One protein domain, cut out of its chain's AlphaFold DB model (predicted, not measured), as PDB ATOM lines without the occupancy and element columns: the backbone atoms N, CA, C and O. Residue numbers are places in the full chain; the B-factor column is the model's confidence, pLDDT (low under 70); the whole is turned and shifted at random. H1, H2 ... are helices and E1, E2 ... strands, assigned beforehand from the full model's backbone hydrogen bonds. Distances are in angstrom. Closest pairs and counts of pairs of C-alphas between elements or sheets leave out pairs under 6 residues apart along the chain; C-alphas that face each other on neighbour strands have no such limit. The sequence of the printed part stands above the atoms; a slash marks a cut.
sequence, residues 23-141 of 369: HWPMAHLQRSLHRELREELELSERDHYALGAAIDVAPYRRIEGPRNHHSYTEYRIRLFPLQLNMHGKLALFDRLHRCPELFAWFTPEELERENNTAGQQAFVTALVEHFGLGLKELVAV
ATOM      1  N   HIS A  23      26.598  21.533 -19.157       50.53
ATOM      2  CA  HIS A  23      25.432  21.506 -18.293       50.53
ATOM      3  C   HIS A  23      25.107  22.952 -17.916       50.53
ATOM      4  O   HIS A  23      25.653  23.496 -16.963       50.53
ATOM      5  N   TRP A  24      24.182  23.587 -18.646       54.41
ATOM      6  CA  TRP A  24      23.439  24.700 -18.052       54.41
ATOM      7  C   TRP A  24      22.922  24.210 -16.699       54.41
ATOM      8  O   TRP A  24      22.354  23.108 -16.674       54.41
ATOM      9  N   PRO A  25      23.084  24.946 -15.583       64.19
ATOM     10  CA  PRO A  25      22.537  24.464 -14.331       64.19
ATOM     11  C   PRO A  25      21.032  24.339 -14.548       64.19
ATOM     12  O   PRO A  25      20.362  25.338 -14.808       64.19
ATOM     13  N   MET A  26      20.516  23.105 -14.527       66.38
ATOM     14  CA  MET A  26      19.138  22.774 -14.913       66.38
ATOM     15  C   MET A  26      18.128  23.699 -14.219       66.38
ATOM     16  O   MET A  26      17.160  24.156 -14.822       66.38
ATOM     17  N   ALA A  27      18.447  24.079 -12.980       68.88
ATOM     18  CA  ALA A  27      17.695  25.017 -12.166       68.88
ATOM     19  C   ALA A  27      17.492  26.409 -12.798       68.88
ATOM     20  O   ALA A  27      16.517  27.067 -12.461       68.88
ATOM     21  N   HIS A  28      18.385  26.913 -13.656       78.69
ATOM     22  CA  HIS A  28      18.196  28.201 -14.339       78.69
ATOM     23  C   HIS A  28      17.268  28.076 -15.546       78.69
ATOM     24  O   HIS A  28      16.369  28.898 -15.687       78.69
ATOM     25  N   LEU A  29      17.435  27.033 -16.366       80.62
ATOM     26  CA  LEU A  29      16.548  26.786 -17.508       80.62
ATOM     27  C   LEU A  29      15.115  26.504 -17.049       80.62
ATOM     28  O   LEU A  29      14.180  27.081 -17.594       80.62
ATOM     29  N   GLN A  30      14.943  25.691 -16.003       83.12
ATOM     30  CA  GLN A  30      13.628  25.424 -15.418       83.12
ATOM     31  C   GLN A  30      13.011  26.675 -14.786       83.12
ATOM     32  O   GLN A  30      11.832  26.935 -14.987       83.12
ATOM     33  N   ARG A  31      13.799  27.507 -14.086       86.50
ATOM     34  CA  ARG A  31      13.295  28.784 -13.549       86.50
ATOM     35  C   ARG A  31      12.821  29.728 -14.650       86.50
ATOM     36  O   ARG A  31      11.755  30.317 -14.505       86.50
ATOM     37  N   SER A  32      13.584  29.854 -15.736       88.31
ATOM     38  CA  SER A  32      13.161  30.632 -16.903       88.31
ATOM     39  C   SER A  32      11.885  30.055 -17.513       88.31
ATOM     40  O   SER A  32      10.930  30.796 -17.686       88.31
ATOM     41  N   LEU A  33      11.818  28.738 -17.728       90.00
ATOM     42  CA  LEU A  33      10.611  28.070 -18.221       90.00
ATOM     43  C   LEU A  33       9.390  28.365 -17.340       90.00
ATOM     44  O   LEU A  33       8.349  28.753 -17.856       90.00
ATOM     45  N   HIS A  34       9.500  28.219 -16.016       92.12
ATOM     46  CA  HIS A  34       8.377  28.469 -15.108       92.12
ATOM     47  C   HIS A  34       7.939  29.938 -15.130       92.12
ATOM     48  O   HIS A  34       6.743  30.207 -15.011       92.12
ATOM     49  N   ARG A  35       8.881  30.881 -15.296       93.25
ATOM     50  CA  ARG A  35       8.561  32.301 -15.486       93.25
ATOM     51  C   ARG A  35       7.761  32.508 -16.773       93.25
ATOM     52  O   ARG A  35       6.663  33.047 -16.685       93.25
ATOM     53  N   GLU A  36       8.252  32.022 -17.916       92.00
ATOM     54  CA  GLU A  36       7.568  32.202 -19.209       92.00
ATOM     55  C   GLU A  36       6.175  31.556 -19.208       92.00
ATOM     56  O   GLU A  36       5.189  32.190 -19.574       92.00
ATOM     57  N   LEU A  37       6.045  30.324 -18.699       93.62
ATOM     58  CA  LEU A  37       4.747  29.644 -18.611       93.62
ATOM     59  C   LEU A  37       3.750  30.403 -17.728       93.62
ATOM     60  O   LEU A  37       2.551  30.409 -18.010       93.62
ATOM     61  N   ARG A  38       4.223  31.063 -16.669       94.44
ATOM     62  CA  ARG A  38       3.372  31.879 -15.802       94.44
ATOM     63  C   ARG A  38       2.992  33.209 -16.449       94.44
ATOM     64  O   ARG A  38       1.853  33.636 -16.293       94.44
ATOM     65  N   GLU A  39       3.924  33.876 -17.116       91.44
ATOM     66  CA  GLU A  39       3.717  35.211 -17.690       91.44
ATOM     67  C   GLU A  39       2.907  35.158 -18.990       91.44
ATOM     68  O   GLU A  39       1.969  35.939 -19.164       91.44
ATOM     69  N   GLU A  40       3.208  34.208 -19.874       89.81
ATOM     70  CA  GLU A  40       2.572  34.113 -21.189       89.81
ATOM     71  C   GLU A  40       1.293  33.269 -21.161       89.81
ATOM     72  O   GLU A  40       0.286  33.640 -21.779       89.81
ATOM     73  N   LEU A  41       1.318  32.150 -20.423       91.38
ATOM     74  CA  LEU A  41       0.239  31.153 -20.411       91.38
ATOM     75  C   LEU A  41      -0.591  31.143 -19.119       91.38
ATOM     76  O   LEU A  41      -1.582  30.420 -19.053       91.38
ATOM     77  N   GLU A  42      -0.213  31.928 -18.105       93.56
ATOM     78  CA  GLU A  42      -0.845  31.928 -16.773       93.56
ATOM     79  C   GLU A  42      -0.826  30.541 -16.091       93.56
ATOM     80  O   GLU A  42      -1.698  30.197 -15.287       93.56
ATOM     81  N   LEU A  43       0.187  29.718 -16.392       95.06
ATOM     82  CA  LEU A  43       0.321  28.372 -15.839       95.06
ATOM     83  C   LEU A  43       1.220  28.330 -14.592       95.06
ATOM     84  O   LEU A  43       2.353  28.805 -14.600       95.06
ATOM     85  N   SER A  44       0.723  27.706 -13.518       93.75
ATOM     86  CA  SER A  44       1.447  27.482 -12.262       93.75
ATOM     87  C   SER A  44       2.040  26.075 -12.230       93.75
ATOM     88  O   SER A  44       1.327  25.095 -12.441       93.75
ATOM     89  N   GLU A  45       3.328  25.962 -11.901       88.94
ATOM     90  CA  GLU A  45       4.026  24.677 -11.736       88.94
ATOM     91  C   GLU A  45       3.345  23.768 -10.703       88.94
ATOM     92  O   GLU A  45       3.282  22.558 -10.876       88.94
ATOM     93  N   ARG A  46       2.811  24.340  -9.618       88.62
ATOM     94  CA  ARG A  46       2.230  23.546  -8.524       88.62
ATOM     95  C   ARG A  46       0.851  22.998  -8.852       88.62
ATOM     96  O   ARG A  46       0.472  21.954  -8.330       88.62
ATOM     97  N   ASP A  47       0.117  23.712  -9.697       91.44
ATOM     98  CA  ASP A  47      -1.327  23.535  -9.805       91.44
ATOM     99  C   ASP A  47      -1.757  23.048 -11.184       91.44
ATOM    100  O   ASP A  47      -2.839  22.478 -11.300       91.44
ATOM    101  N   HIS A  48      -0.958  23.266 -12.234       95.81
ATOM    102  CA  HIS A  48      -1.434  23.145 -13.615       95.81
ATOM    103  C   HIS A  48      -0.714  22.086 -14.451       95.81
ATOM    104  O   HIS A  48      -1.344  21.491 -15.329       95.81
ATOM    105  N   TYR A  49       0.576  21.836 -14.225       95.06
ATOM    106  CA  TYR A  49       1.342  20.939 -15.089       95.06
ATOM    107  C   TYR A  49       2.444  20.175 -14.366       95.06
ATOM    108  O   TYR A  49       2.923  20.574 -13.312       95.06
ATOM    109  N   ALA A  50       2.881  19.091 -14.998       93.19
ATOM    110  CA  ALA A  50       4.150  18.436 -14.731       93.19
ATOM    111  C   ALA A  50       5.035  18.503 -15.982       93.19
ATOM    112  O   ALA A  50       4.537  18.518 -17.111       93.19
ATOM    113  N   LEU A  51       6.353  18.535 -15.782       91.75
ATOM    114  CA  LEU A  51       7.318  18.437 -16.874       91.75
ATOM    115  C   LEU A  51       7.608  16.966 -17.186       91.75
ATOM    116  O   LEU A  51       7.864  16.167 -16.283       91.75
ATOM    117  N   GLY A  52       7.592  16.619 -18.469       87.44
ATOM    118  CA  GLY A  52       8.101  15.349 -18.971       87.44
ATOM    119  C   GLY A  52       9.631  15.304 -18.996       87.44
ATOM    120  O   GLY A  52      10.319  16.236 -18.570       87.44
ATOM    121  N   ALA A  53      10.176  14.211 -19.532       87.25
ATOM    122  CA  ALA A  53      11.610  14.104 -19.769       87.25
ATOM    123  C   ALA A  53      12.058  15.195 -20.755       87.25
ATOM    124  O   ALA A  53      11.505  15.318 -21.847       87.25
ATOM    125  N   ALA A  54      13.040  16.001 -20.345       88.25
ATOM    126  CA  ALA A  54      13.577  17.060 -21.186       88.25
ATOM    127  C   ALA A  54      14.330  16.474 -22.388       88.25
ATOM    128  O   ALA A  54      14.989  15.441 -22.267       88.25
ATOM    129  N   ILE A  55      14.255  17.162 -23.526       88.06
ATOM    130  CA  ILE A  55      14.868  16.734 -24.785       88.06
ATOM    131  C   ILE A  55      15.952  17.737 -25.162       88.06
ATOM    132  O   ILE A  55      15.688  18.936 -25.277       88.06
ATOM    133  N   ASP A  56      17.174  17.243 -25.327       87.44
ATOM    134  CA  ASP A  56      18.323  18.043 -25.736       87.44
ATOM    135  C   ASP A  56      18.404  18.136 -27.254       87.44
ATOM    136  O   ASP A  56      18.583  17.128 -27.931       87.44
ATOM    137  N   VAL A  57      18.318  19.360 -27.775       88.19
ATOM    138  CA  VAL A  57      18.483  19.636 -29.202       88.19
ATOM    139  C   VAL A  57      19.967  19.853 -29.481       88.19
ATOM    140  O   VAL A  57      20.672  20.513 -28.710       88.19
ATOM    141  N   ALA A  58      20.452  19.307 -30.596       86.44
ATOM    142  CA  ALA A  58      21.827  19.516 -31.036       86.44
ATOM    143  C   ALA A  58      22.133  21.026 -31.154       86.44
ATOM    144  O   ALA A  58      21.268  21.783 -31.604       86.44
ATOM    145  N   PRO A  59      23.341  21.490 -30.767       87.94
ATOM    146  CA  PRO A  59      23.702  22.896 -30.894       87.94
ATOM    147  C   PRO A  59      23.508  23.395 -32.328       87.94
ATOM    148  O   PRO A  59      24.096  22.854 -33.266       87.94
ATOM    149  N   TYR A  60      22.704  24.440 -32.482       85.88
ATOM    150  CA  TYR A  60      22.375  25.022 -33.776       85.88
ATOM    151  C   TYR A  60      23.224  26.267 -34.012       85.88
ATOM    152  O   TYR A  60      23.278  27.154 -33.162       85.88
ATOM    153  N   ARG A  61      23.915  26.348 -35.150       86.88
ATOM    154  CA  ARG A  61      24.817  27.465 -35.460       86.88
ATOM    155  C   ARG A  61      24.306  28.234 -36.656       86.88
ATOM    156  O   ARG A  61      24.087  27.657 -37.716       86.88
ATOM    157  N   ARG A  62      24.205  29.551 -36.506       81.38
ATOM    158  CA  ARG A  62      23.812  30.443 -37.592       81.38
ATOM    159  C   ARG A  62      24.730  31.652 -37.643       81.38
ATOM    160  O   ARG A  62      25.160  32.174 -36.615       81.38
ATOM    161  N   ILE A  63      25.040  32.082 -38.862       74.81
ATOM    162  CA  ILE A  63      25.693  33.367 -39.100       74.81
ATOM    163  C   ILE A  63      24.593  34.420 -39.163       74.81
ATOM    164  O   ILE A  63      23.734  34.370 -40.046       74.81
ATOM    165  N   GLU A  64      24.617  35.362 -38.229       67.44
ATOM    166  CA  GLU A  64      23.640  36.448 -38.154       67.44
ATOM    167  C   GLU A  64      24.329  37.816 -38.236       67.44
ATOM    168  O   GLU A  64      25.501  37.965 -37.883       67.44
ATOM    169  N   GLY A  65      23.592  38.811 -38.741       58.75
ATOM    170  CA  GLY A  65      24.020  40.210 -38.830       58.75
ATOM    171  C   GLY A  65      24.030  40.785 -40.259       58.75
ATOM    172  O   GLY A  65      24.261  40.055 -41.227       58.75
ATOM    173  N   PRO A  66      23.752  42.094 -40.431       47.06
ATOM    174  CA  PRO A  66      23.748  42.736 -41.740       47.06
ATOM    175  C   PRO A  66      25.165  43.077 -42.236       47.06
ATOM    176  O   PRO A  66      25.999  43.620 -41.506       47.06
ATOM    177  N   ARG A  67      25.390  42.872 -43.541       62.56
ATOM    178  CA  ARG A  67      26.612  43.254 -44.278       62.56
ATOM    179  C   ARG A  67      27.888  42.665 -43.657       62.56
ATOM    180  O   ARG A  67      28.041  41.460 -43.672       62.56
ATOM    181  N   ASN A  68      28.804  43.493 -43.151       55.34
ATOM    182  CA  ASN A  68      30.165  43.081 -42.772       55.34
ATOM    183  C   ASN A  68      30.334  42.767 -41.272       55.34
ATOM    184  O   ASN A  68      31.457  42.551 -40.826       55.34
ATOM    185  N   HIS A  69      29.251  42.755 -40.488       55.09
ATOM    186  CA  HIS A  69      29.276  42.384 -39.069       55.09
ATOM    187  C   HIS A  69      28.565  41.047 -38.889       55.09
ATOM    188  O   HIS A  69      27.407  40.996 -38.487       55.09
ATOM    189  N   HIS A  70      29.254  39.968 -39.251       57.34
ATOM    190  CA  HIS A  70      28.776  38.611 -39.025       57.34
ATOM    191  C   HIS A  70      29.231  38.134 -37.648       57.34
ATOM    192  O   HIS A  70      30.434  38.030 -37.398       57.34
ATOM    193  N   SER A  71      28.285  37.824 -36.766       71.25
ATOM    194  CA  SER A  71      28.564  37.076 -35.542       71.25
ATOM    195  C   SER A  71      28.185  35.615 -35.747       71.25
ATOM    196  O   SER A  71      27.089  35.304 -36.217       71.25
ATOM    197  N   TYR A  72      29.099  34.713 -35.392       73.25
ATOM    198  CA  TYR A  72      28.760  33.304 -35.232       73.25
ATOM    199  C   TYR A  72      27.958  33.153 -33.946       73.25
ATOM    200  O   TYR A  72      28.497  33.347 -32.854       73.25
ATOM    201  N   THR A  73      26.686  32.800 -34.085       79.25
ATOM    202  CA  THR A  73      25.799  32.557 -32.952       79.25
ATOM    203  C   THR A  73      25.553  31.054 -32.840       79.25
ATOM    204  O   THR A  73      25.141  30.412 -33.806       79.25
ATOM    205  N   GLU A  74      25.833  30.481 -31.667       83.31
ATOM    206  CA  GLU A  74      25.455  29.107 -31.317       83.31
ATOM    207  C   GLU A  74      24.257  29.148 -30.363       83.31
ATOM    208  O   GLU A  74      24.319  29.728 -29.279       83.31
ATOM    209  N   TYR A  75      23.174  28.499 -30.766       82.94
ATOM    210  CA  TYR A  75      21.967  28.299 -29.987       82.94
ATOM    211  C   TYR A  75      21.999  26.916 -29.342       82.94
ATOM    212  O   TYR A  75      22.190  25.899 -30.011       82.94
ATOM    213  N   ARG A  76      21.776  26.873 -28.030       85.69
ATOM    214  CA  ARG A  76      21.601  25.633 -27.269       85.69
ATOM    215  C   ARG A  76      20.165  25.577 -26.785       85.69
ATOM    216  O   ARG A  76      19.755  26.420 -25.989       85.69
ATOM    217  N   ILE A  77      19.411  24.614 -27.303       85.75
ATOM    218  CA  ILE A  77      17.967  24.515 -27.101       85.75
ATOM    219  C   ILE A  77      17.674  23.228 -26.334       85.75
ATOM    220  O   ILE A  77      18.229  22.170 -26.623       85.75
ATOM    221  N   ARG A  78      16.787  23.330 -25.347       87.19
ATOM    222  CA  ARG A  78      16.241  22.186 -24.621       87.19
ATOM    223  C   ARG A  78      14.729  22.322 -24.584       87.19
ATOM    224  O   ARG A  78      14.221  23.388 -24.238       87.19
ATOM    225  N   LEU A  79      14.030  21.255 -24.949       89.19
ATOM    226  CA  LEU A  79      12.573  21.201 -24.951       89.19
ATOM    227  C   LEU A  79      12.074  20.532 -23.673       89.19
ATOM    228  O   LEU A  79      12.667  19.564 -23.193       89.19
ATOM    229  N   PHE A  80      10.962  21.035 -23.144       90.38
ATOM    230  CA  PHE A  80      10.323  20.517 -21.939       90.38
ATOM    231  C   PHE A  80       8.871  20.162 -22.264       90.38
ATOM    232  O   PHE A  80       8.024  21.056 -22.299       90.38
ATOM    233  N   PRO A  81       8.565  18.880 -22.526       91.81
ATOM    234  CA  PRO A  81       7.191  18.445 -22.729       91.81
ATOM    235  C   PRO A  81       6.341  18.786 -21.505       91.81
ATOM    236  O   PRO A  81       6.725  18.471 -20.378       91.81
ATOM    237  N   LEU A  82       5.187  19.411 -21.717       93.19
ATOM    238  CA  LEU A  82       4.238  19.698 -20.645       93.19
ATOM    239  C   LEU A  82       3.181  18.605 -20.587       93.19
ATOM    240  O   LEU A  82       2.695  18.156 -21.620       93.19
ATOM    241  N   GLN A  83       2.802  18.214 -19.377       93.88
ATOM    242  CA  GLN A  83       1.639  17.379 -19.107       93.88
ATOM    243  C   GLN A  83       0.687  18.180 -18.225       93.88
ATOM    244  O   GLN A  83       0.983  18.440 -17.060       93.88
ATOM    245  N   LEU A  84      -0.428  18.616 -18.799       94.25
ATOM    246  CA  LEU A  84      -1.421  19.449 -18.135       94.25
ATOM    247  C   LEU A  84      -2.425  18.571 -17.391       94.25
ATOM    248  O   LEU A  84      -2.991  17.627 -17.949       94.25
ATOM    249  N   ASN A  85      -2.698  18.924 -16.139       92.81
ATOM    250  CA  ASN A  85      -3.864  18.395 -15.438       92.81
ATOM    251  C   ASN A  85      -5.139  19.147 -15.876       92.81
ATOM    252  O   ASN A  85      -5.093  20.039 -16.727       92.81
ATOM    253  N   MET A  86      -6.298  18.795 -15.309       91.88
ATOM    254  CA  MET A  86      -7.564  19.426 -15.700       91.88
ATOM    255  C   MET A  86      -7.562  20.947 -15.472       91.88
ATOM    256  O   MET A  86      -7.967  21.693 -16.362       91.88
ATOM    257  N   HIS A  87      -7.056  21.413 -14.327       91.75
ATOM    258  CA  HIS A  87      -6.982  22.844 -14.021       91.75
ATOM    259  C   HIS A  87      -6.065  23.582 -15.001       91.75
ATOM    260  O   HIS A  87      -6.458  24.612 -15.544       91.75
ATOM    261  N   GLY A  88      -4.890  23.022 -15.301       93.81
ATOM    262  CA  GLY A  88      -3.971  23.584 -16.287       93.81
ATOM    263  C   GLY A  88      -4.547  23.621 -17.697       93.81
ATOM    264  O   GLY A  88      -4.379  24.616 -18.400       93.81
ATOM    265  N   LYS A  89      -5.288  22.582 -18.097       92.75
ATOM    266  CA  LYS A  89      -5.994  22.548 -19.384       92.75
ATOM    267  C   LYS A  89      -7.030  23.668 -19.482       92.75
ATOM    268  O   LYS A  89      -7.040  24.396 -20.469       92.75
ATOM    269  N   LEU A  90      -7.878  23.822 -18.467       91.81
ATOM    270  CA  LEU A  90      -8.909  24.865 -18.453       91.81
ATOM    271  C   LEU A  90      -8.302  26.270 -18.398       91.81
ATOM    272  O   LEU A  90      -8.777  27.153 -19.108       91.81
ATOM    273  N   ALA A  91      -7.229  26.468 -17.627       90.88
ATOM    274  CA  ALA A  91      -6.492  27.730 -17.590       90.88
ATOM    275  C   ALA A  91      -5.904  28.083 -18.967       90.88
ATOM    276  O   ALA A  91      -6.100  29.200 -19.452       90.88
ATOM    277  N   LEU A  92      -5.265  27.115 -19.637       91.94
ATOM    278  CA  LEU A  92      -4.733  27.293 -20.988       91.94
ATOM    279  C   LEU A  92      -5.842  27.605 -21.997       91.94
ATOM    280  O   LEU A  92      -5.684  28.498 -22.823       91.94
ATOM    281  N   PHE A  93      -6.970  26.896 -21.937       89.75
ATOM    282  CA  PHE A  93      -8.103  27.142 -22.828       89.75
ATOM    283  C   PHE A  93      -8.707  28.529 -22.620       89.75
ATOM    284  O   PHE A  93      -8.997  29.217 -23.597       89.75
ATOM    285  N   ASP A  94      -8.848  28.972 -21.373       88.06
ATOM    286  CA  ASP A  94      -9.296  30.329 -21.073       88.06
ATOM    287  C   ASP A  94      -8.312  31.377 -21.601       88.06
ATOM    288  O   ASP A  94      -8.738  32.395 -22.151       88.06
ATOM    289  N   ARG A  95      -7.002  31.134 -21.478       90.38
ATOM    290  CA  ARG A  95      -5.968  32.018 -22.028       90.38
ATOM    291  C   ARG A  95      -6.029  32.071 -23.554       90.38
ATOM    292  O   ARG A  95      -6.086  33.168 -24.102       90.38
ATOM    293  N   LEU A  96      -6.099  30.915 -24.216       88.44
ATOM    294  CA  LEU A  96      -6.280  30.776 -25.667       88.44
ATOM    295  C   LEU A  96      -7.517  31.527 -26.153       88.44
ATOM    296  O   LEU A  96      -7.496  32.167 -27.198       88.44
ATOM    297  N   HIS A  97      -8.598  31.458 -25.386       84.38
ATOM    298  CA  HIS A  97      -9.839  32.128 -25.724       84.38
ATOM    299  C   HIS A  97      -9.747  33.656 -25.581       84.38
ATOM    300  O   HIS A  97     -10.301  34.382 -26.405       84.38
ATOM    301  N   ARG A  98      -9.061  34.160 -24.542       87.25
ATOM    302  CA  ARG A  98      -8.908  35.606 -24.293       87.25
ATOM    303  C   ARG A  98      -7.873  36.274 -25.196       87.25
ATOM    304  O   ARG A  98      -8.074  37.427 -25.560       87.25
ATOM    305  N   CYS A  99      -6.791  35.569 -25.509       88.69
ATOM    306  CA  CYS A  99      -5.641  36.086 -26.249       88.69
ATOM    307  C   CYS A  99      -5.248  35.113 -27.377       88.69
ATOM    308  O   CYS A  99      -4.147  34.555 -27.343       88.69
ATOM    309  N   PRO A 100      -6.142  34.834 -28.347       86.19
ATOM    310  CA  PRO A 100      -5.882  33.859 -29.408       86.19
ATOM    311  C   PRO A 100      -4.660  34.213 -30.267       86.19
ATOM    312  O   PRO A 100      -4.014  33.317 -30.800       86.19
ATOM    313  N   GLU A 101      -4.313  35.495 -30.374       86.50
ATOM    314  CA  GLU A 101      -3.150  36.008 -31.103       86.50
ATOM    315  C   GLU A 101      -1.799  35.554 -30.535       86.50
ATOM    316  O   GLU A 101      -0.805  35.575 -31.258       86.50
ATOM    317  N   LEU A 102      -1.758  35.130 -29.267       86.38
ATOM    318  CA  LEU A 102      -0.550  34.583 -28.644       86.38
ATOM    319  C   LEU A 102      -0.264  33.140 -29.077       86.38
ATOM    320  O   LEU A 102       0.801  32.609 -28.774       86.38
ATOM    321  N   PHE A 103      -1.206  32.495 -29.765       88.00
ATOM    322  CA  PHE A 103      -1.121  31.085 -30.108       88.00
ATOM    323  C   PHE A 103      -1.062  30.890 -31.619       88.00
ATOM    324  O   PHE A 103      -1.805  31.489 -32.398       88.00
ATOM    325  N   ALA A 104      -0.192  29.978 -32.032       88.50
ATOM    326  CA  ALA A 104      -0.127  29.477 -33.391       88.50
ATOM    327  C   ALA A 104      -0.101  27.952 -33.331       88.50
ATOM    328  O   ALA A 104       0.665  27.357 -32.570       88.50
ATOM    329  N   TRP A 105      -0.980  27.325 -34.108       88.62
ATOM    330  CA  TRP A 105      -1.113  25.875 -34.158       88.62
ATOM    331  C   TRP A 105      -0.460  25.366 -35.429       88.62
ATOM    332  O   TRP A 105      -0.671  25.929 -36.503       88.62
ATOM    333  N   PHE A 106       0.324  24.307 -35.287       89.38
ATOM    334  CA  PHE A 106       1.003  23.663 -36.395       89.38
ATOM    335  C   PHE A 106       0.805  22.155 -36.280       89.38
ATOM    336  O   PHE A 106       0.973  21.586 -35.195       89.38
ATOM    337  N   THR A 107       0.473  21.499 -37.386       88.88
ATOM    338  CA  THR A 107       0.678  20.052 -37.502       88.88
ATOM    339  C   THR A 107       2.179  19.747 -37.607       88.88
ATOM    340  O   THR A 107       2.974  20.645 -37.907       88.88
ATOM    341  N   PRO A 108       2.606  18.492 -37.394       86.81
ATOM    342  CA  PRO A 108       3.999  18.106 -37.611       86.81
ATOM    343  C   PRO A 108       4.506  18.472 -39.014       86.81
ATOM    344  O   PRO A 108       5.582  19.046 -39.157       86.81
ATOM    345  N   GLU A 109       3.689  18.242 -40.043       88.75
ATOM    346  CA  GLU A 109       4.029  18.552 -41.433       88.75
ATOM    347  C   GLU A 109       4.099  20.065 -41.698       88.75
ATOM    348  O   GLU A 109       4.817  20.506 -42.594       88.75
ATOM    349  N   GLU A 110       3.338  20.873 -40.954       91.50
ATOM    350  CA  GLU A 110       3.411  22.338 -41.018       91.50
ATOM    351  C   GLU A 110       4.657  22.874 -40.305       91.50
ATOM    352  O   GLU A 110       5.294  23.795 -40.817       91.50
ATOM    353  N   LEU A 111       5.056  22.280 -39.172       89.75
ATOM    354  CA  LEU A 111       6.311  22.622 -38.490       89.75
ATOM    355  C   LEU A 111       7.530  22.338 -39.373       89.75
ATOM    356  O   LEU A 111       8.443  23.156 -39.408       89.75
ATOM    357  N   GLU A 112       7.531  21.236 -40.130       88.44
ATOM    358  CA  GLU A 112       8.596  20.931 -41.101       88.44
ATOM    359  C   GLU A 112       8.739  21.991 -42.193       88.44
ATOM    360  O   GLU A 112       9.842  22.256 -42.666       88.44
ATOM    361  N   ARG A 113       7.618  22.585 -42.615       89.62
ATOM    362  CA  ARG A 113       7.596  23.663 -43.614       89.62
ATOM    363  C   ARG A 113       7.769  25.044 -42.995       89.62
ATOM    364  O   ARG A 113       7.777  26.025 -43.735       89.62
ATOM    365  N   GLU A 114       7.856  25.121 -41.667       89.44
ATOM    366  CA  GLU A 114       7.931  26.361 -40.894       89.44
ATOM    367  C   GLU A 114       6.757  27.322 -41.158       89.44
ATOM    368  O   GLU A 114       6.848  28.526 -40.910       89.44
ATOM    369  N   ASN A 115       5.633  26.810 -41.669       92.81
ATOM    370  CA  ASN A 115       4.465  27.607 -42.024       92.81
ATOM    371  C   ASN A 115       3.184  26.771 -41.944       92.81
ATOM    372  O   ASN A 115       3.140  25.651 -42.459       92.81
ATOM    373  N   ASN A 116       2.140  27.324 -41.325       91.38
ATOM    374  CA  ASN A 116       0.829  26.683 -41.273       91.38
ATOM    375  C   ASN A 116      -0.105  27.187 -42.378       91.38
ATOM    376  O   ASN A 116       0.122  28.219 -43.006       91.38
ATOM    377  N   THR A 117      -1.211  26.484 -42.598       88.62
ATOM    378  CA  THR A 117      -2.252  26.877 -43.567       88.62
ATOM    379  C   THR A 117      -2.857  28.266 -43.327       88.62
ATOM    380  O   THR A 117      -3.423  28.849 -44.252       88.62
ATOM    381  N   ALA A 118      -2.718  28.821 -42.119       87.06
ATOM    382  CA  ALA A 118      -3.128  30.183 -41.776       87.06
ATOM    383  C   ALA A 118      -2.062  31.246 -42.118       87.06
ATOM    384  O   ALA A 118      -2.274  32.432 -41.866       87.06
ATOM    385  N   GLY A 119      -0.924  30.847 -42.696       89.75
ATOM    386  CA  GLY A 119       0.173  31.724 -43.101       89.75
ATOM    387  C   GLY A 119       1.101  32.156 -41.963       89.75
ATOM    388  O   GLY A 119       2.005  32.960 -42.199       89.75
ATOM    389  N   GLN A 120       0.923  31.636 -40.745       91.31
ATOM    390  CA  GLN A 120       1.808  31.910 -39.610       91.31
ATOM    391  C   GLN A 120       3.133  31.167 -39.798       91.31
ATOM    392  O   GLN A 120       3.147  30.018 -40.234       91.31
ATOM    393  N   GLN A 121       4.247  31.820 -39.464       90.38
ATOM    394  CA  GLN A 121       5.589  31.245 -39.570       90.38
ATOM    395  C   GLN A 121       6.088  30.748 -38.212       90.38
ATOM    396  O   GLN A 121       5.907  31.424 -37.200       90.38
ATOM    397  N   ALA A 122       6.747  29.591 -38.203       88.50
ATOM    398  CA  ALA A 122       7.417  29.034 -37.034       88.50
ATOM    399  C   ALA A 122       8.932  29.051 -37.251       88.50
ATOM    400  O   ALA A 122       9.440  28.370 -38.132       88.50
ATOM    401  N   PHE A 123       9.677  29.780 -36.420       86.44
ATOM    402  CA  PHE A 123      11.141  29.824 -36.496       86.44
ATOM    403  C   PHE A 123      11.768  28.594 -35.817       86.44
ATOM    404  O   PHE A 123      12.400  28.702 -34.766       86.44
ATOM    405  N   VAL A 124      11.549  27.409 -36.396       88.25
ATOM    406  CA  VAL A 124      11.894  26.102 -35.802       88.25
ATOM    407  C   VAL A 124      12.965  25.332 -36.580       88.25
ATOM    408  O   VAL A 124      13.142  24.139 -36.347       88.25
ATOM    409  N   THR A 125      13.740  26.001 -37.439       89.00
ATOM    410  CA  THR A 125      14.800  25.384 -38.264       89.00
ATOM    411  C   THR A 125      15.750  24.504 -37.453       89.00
ATOM    412  O   THR A 125      16.067  23.391 -37.858       89.00
ATOM    413  N   ALA A 126      16.140  24.952 -36.255       89.06
ATOM    414  CA  ALA A 126      16.989  24.178 -35.348       89.06
ATOM    415  C   ALA A 126      16.367  22.828 -34.939       89.06
ATOM    416  O   ALA A 126      17.079  21.842 -34.762       89.06
ATOM    417  N   LEU A 127      15.039  22.772 -34.789       90.00
ATOM    418  CA  LEU A 127      14.314  21.543 -34.464       90.00
ATOM    419  C   LEU A 127      14.227  20.622 -35.683       90.00
ATOM    420  O   LEU A 127      14.419  19.418 -35.542       90.00
ATOM    421  N   VAL A 128      13.985  21.182 -36.871       89.50
ATOM    422  CA  VAL A 128      13.937  20.422 -38.130       89.50
ATOM    423  C   VAL A 128      15.302  19.813 -38.458       89.50
ATOM    424  O   VAL A 128      15.373  18.643 -38.820       89.50
ATOM    425  N   GLU A 129      16.398  20.553 -38.275       90.00
ATOM    426  CA  GLU A 129      17.755  20.020 -38.462       90.00
ATOM    427  C   GLU A 129      18.097  18.920 -37.453       90.00
ATOM    428  O   GLU A 129      18.779  17.955 -37.799       90.00
ATOM    429  N   HIS A 130      17.617  19.043 -36.213       89.75
ATOM    430  CA  HIS A 130      17.889  18.069 -35.164       89.75
ATOM    431  C   HIS A 130      17.089  16.769 -35.326       89.75
ATOM    432  O   HIS A 130      17.670  15.689 -35.260       89.75
ATOM    433  N   PHE A 131      15.775  16.863 -35.544       89.19
ATOM    434  CA  PHE A 131      14.886  15.697 -35.626       89.19
ATOM    435  C   PHE A 131      14.720  15.148 -37.051       89.19
ATOM    436  O   PHE A 131      14.190  14.048 -37.233       89.19
ATOM    437  N   GLY A 132      15.163  15.899 -38.060       86.75
ATOM    438  CA  GLY A 132      14.981  15.577 -39.470       86.75
ATOM    439  C   GLY A 132      13.541  15.756 -39.964       86.75
ATOM    440  O   GLY A 132      12.628  16.149 -39.233       86.75
ATOM    441  N   LEU A 133      13.338  15.430 -41.243       80.75
ATOM    442  CA  LEU A 133      12.012  15.406 -41.867       80.75
ATOM    443  C   LEU A 133      11.110  14.376 -41.171       80.75
ATOM    444  O   LEU A 133      11.556  13.294 -40.776       80.75
ATOM    445  N   GLY A 134       9.828  14.689 -41.036       77.38
ATOM    446  CA  GLY A 134       8.865  13.909 -40.257       77.38
ATOM    447  C   GLY A 134       8.812  14.259 -38.768       77.38
ATOM    448  O   GLY A 134       7.911  13.765 -38.092       77.38
ATOM    449  N   LEU A 135       9.797  15.003 -38.231       86.06
ATOM    450  CA  LEU A 135       9.931  15.350 -36.804       86.06
ATOM    451  C   LEU A 135       9.623  14.166 -35.860       86.06
ATOM    452  O   LEU A 135       9.005  14.336 -34.810       86.06
ATOM    453  N   LYS A 136      10.011  12.940 -36.241       81.19
ATOM    454  CA  LYS A 136       9.424  11.698 -35.697       81.19
ATOM    455  C   LYS A 136       9.539  11.571 -34.181       81.19
ATOM    456  O   LYS A 136       8.606  11.101 -33.538       81.19
ATOM    457  N   GLU A 137      10.670  11.982 -33.615       82.75
ATOM    458  CA  GLU A 137      10.888  11.946 -32.166       82.75
ATOM    459  C   GLU A 137      10.043  12.993 -31.432       82.75
ATOM    460  O   GLU A 137       9.519  12.703 -30.360       82.75
ATOM    461  N   LEU A 138       9.831  14.169 -32.031       84.88
ATOM    462  CA  LEU A 138       8.930  15.188 -31.493       84.88
ATOM    463  C   LEU A 138       7.465  14.732 -31.579       84.88
ATOM    464  O   LEU A 138       6.705  14.931 -30.637       84.88
ATOM    465  N   VAL A 139       7.077  14.063 -32.667       85.19
ATOM    466  CA  VAL A 139       5.736  13.469 -32.840       85.19
ATOM    467  C   VAL A 139       5.486  12.322 -31.855       85.19
ATOM    468  O   VAL A 139       4.346  12.080 -31.466       85.19
ATOM    469  N   ALA A 140       6.538  11.623 -31.426       86.81
ATOM    470  CA  ALA A 140       6.442  10.572 -30.416       86.81
ATOM    471  C   ALA A 140       6.244  11.115 -28.988       86.81
ATOM    472  O   ALA A 140       5.943  10.333 -28.080       86.81
ATOM    473  N   VAL A 141       6.397  12.428 -28.768       86.94
ATOM    474  CA  VAL A 141       6.134  13.051 -27.468       86.94
ATOM    475  C   VAL A 141       4.640  12.930 -27.142       86.94
ATOM    476  O   VAL A 141       3.800  13.291 -27.968       86.94
TER     477      VAL A 141
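AT A GLANCE: This is residues 23 to 141 of the 369 residues of an uncharacterized protein of Rugamonas sp. FT82W (UniProt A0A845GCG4). A long, bowed ribbon of two chain stretches runs along the longest axis, with E1 paired to E4 at one end and the hairpin of E2 and E3 at the other, and five helices are set loosely about it. H1 and H2 lie toward the E1 and E4 end, while the short helices H3, H4 and H5 make a loose group away from H1, with H4 next to E2. The 119 printed residues hold five named helices and four named strands, in the order H1 E1 E2 E3 E4 H2 H3 H4 H5, in a mixed class of helices and strands. The two sheets, E1 - E4 and E2 - E3, are each antiparallel. The whole is only just compact, close to loose, with a radius of gyration of the C-alphas of 16.3 A and spans of 49 by 38 by 29 A.

HOW THE PARTS SIT: H1, residues 26 to 41, is close to but not clearly touching H2, residues 86 to 98; their closest C-alphas, of Leu 41 and Leu 92, are 6.3 A apart. They run the same way at a steep tilt of 53 degrees. E1, residues 49 to 51, is antiparallel to E4, residues 82 to 84, at 155 degrees, with N 50 and O 83 within hydrogen-bond range at 2.9 A. The closest C-alphas of E1 and H2, of Tyr 49 and Gly 88, are 6.1 A apart. Residues 55 to 56 form a short antiparallel pairing with residues 78 to 79. E2, residues 60 to 64, and E3, residues 71 to 75, form a hairpin, antiparallel at 153 degrees, with N 62 and O 73 at 3.0 A and N 75 and O 60 at 2.7 A, within hydrogen-bond range. H4, residues 125 to 131, comes nearest to E2 at the C-alphas of Ala 126 and Tyr 60, 5.7 A. H3, residues 108 to 112, is close to but not clearly touching H4, with the closest C-alphas, of Glu 112 and Val 128, at 6.1 A. H5, residues 136 to 139, is likewise close to but not clearly touching H4, with the closest C-alphas, of Glu 137 and Phe 131, at 6.5 A. H1 is apart from H3, H4 and H5. Every O i to N i+4 pair is within hydrogen-bond range in H1, H2, H3 and H4; H5 is too short for such a pair, and its one O i to N i+3 pair is within range.

IN THESE COORDINATES: H1 begins at C-alpha 26, (19.138, 22.774, -14.913), and is 21.4 A long. E1 and E4 are 6.7 and 6.2 A long, and E2 and E3 12.3 A each. H2 is 18.4 A long and begins at C-alpha 86, (-7.564, 19.426, -15.700). H3 is 6.4 A, H4 10.0 A and H5 5.0 A long; H5 ends at C-alpha 139, (5.736, 13.469, -32.840).

THE WHOLE: The two C-alphas farthest apart, of Asn 68 and Met 86, are 52.1 A apart. The printed part has no cut, and the link from H3 to H4, residues 113 to 124, is long. The mean pLDDT of the printed part is 85.3; residues 23 to 27 and 64 to 70 are under 70.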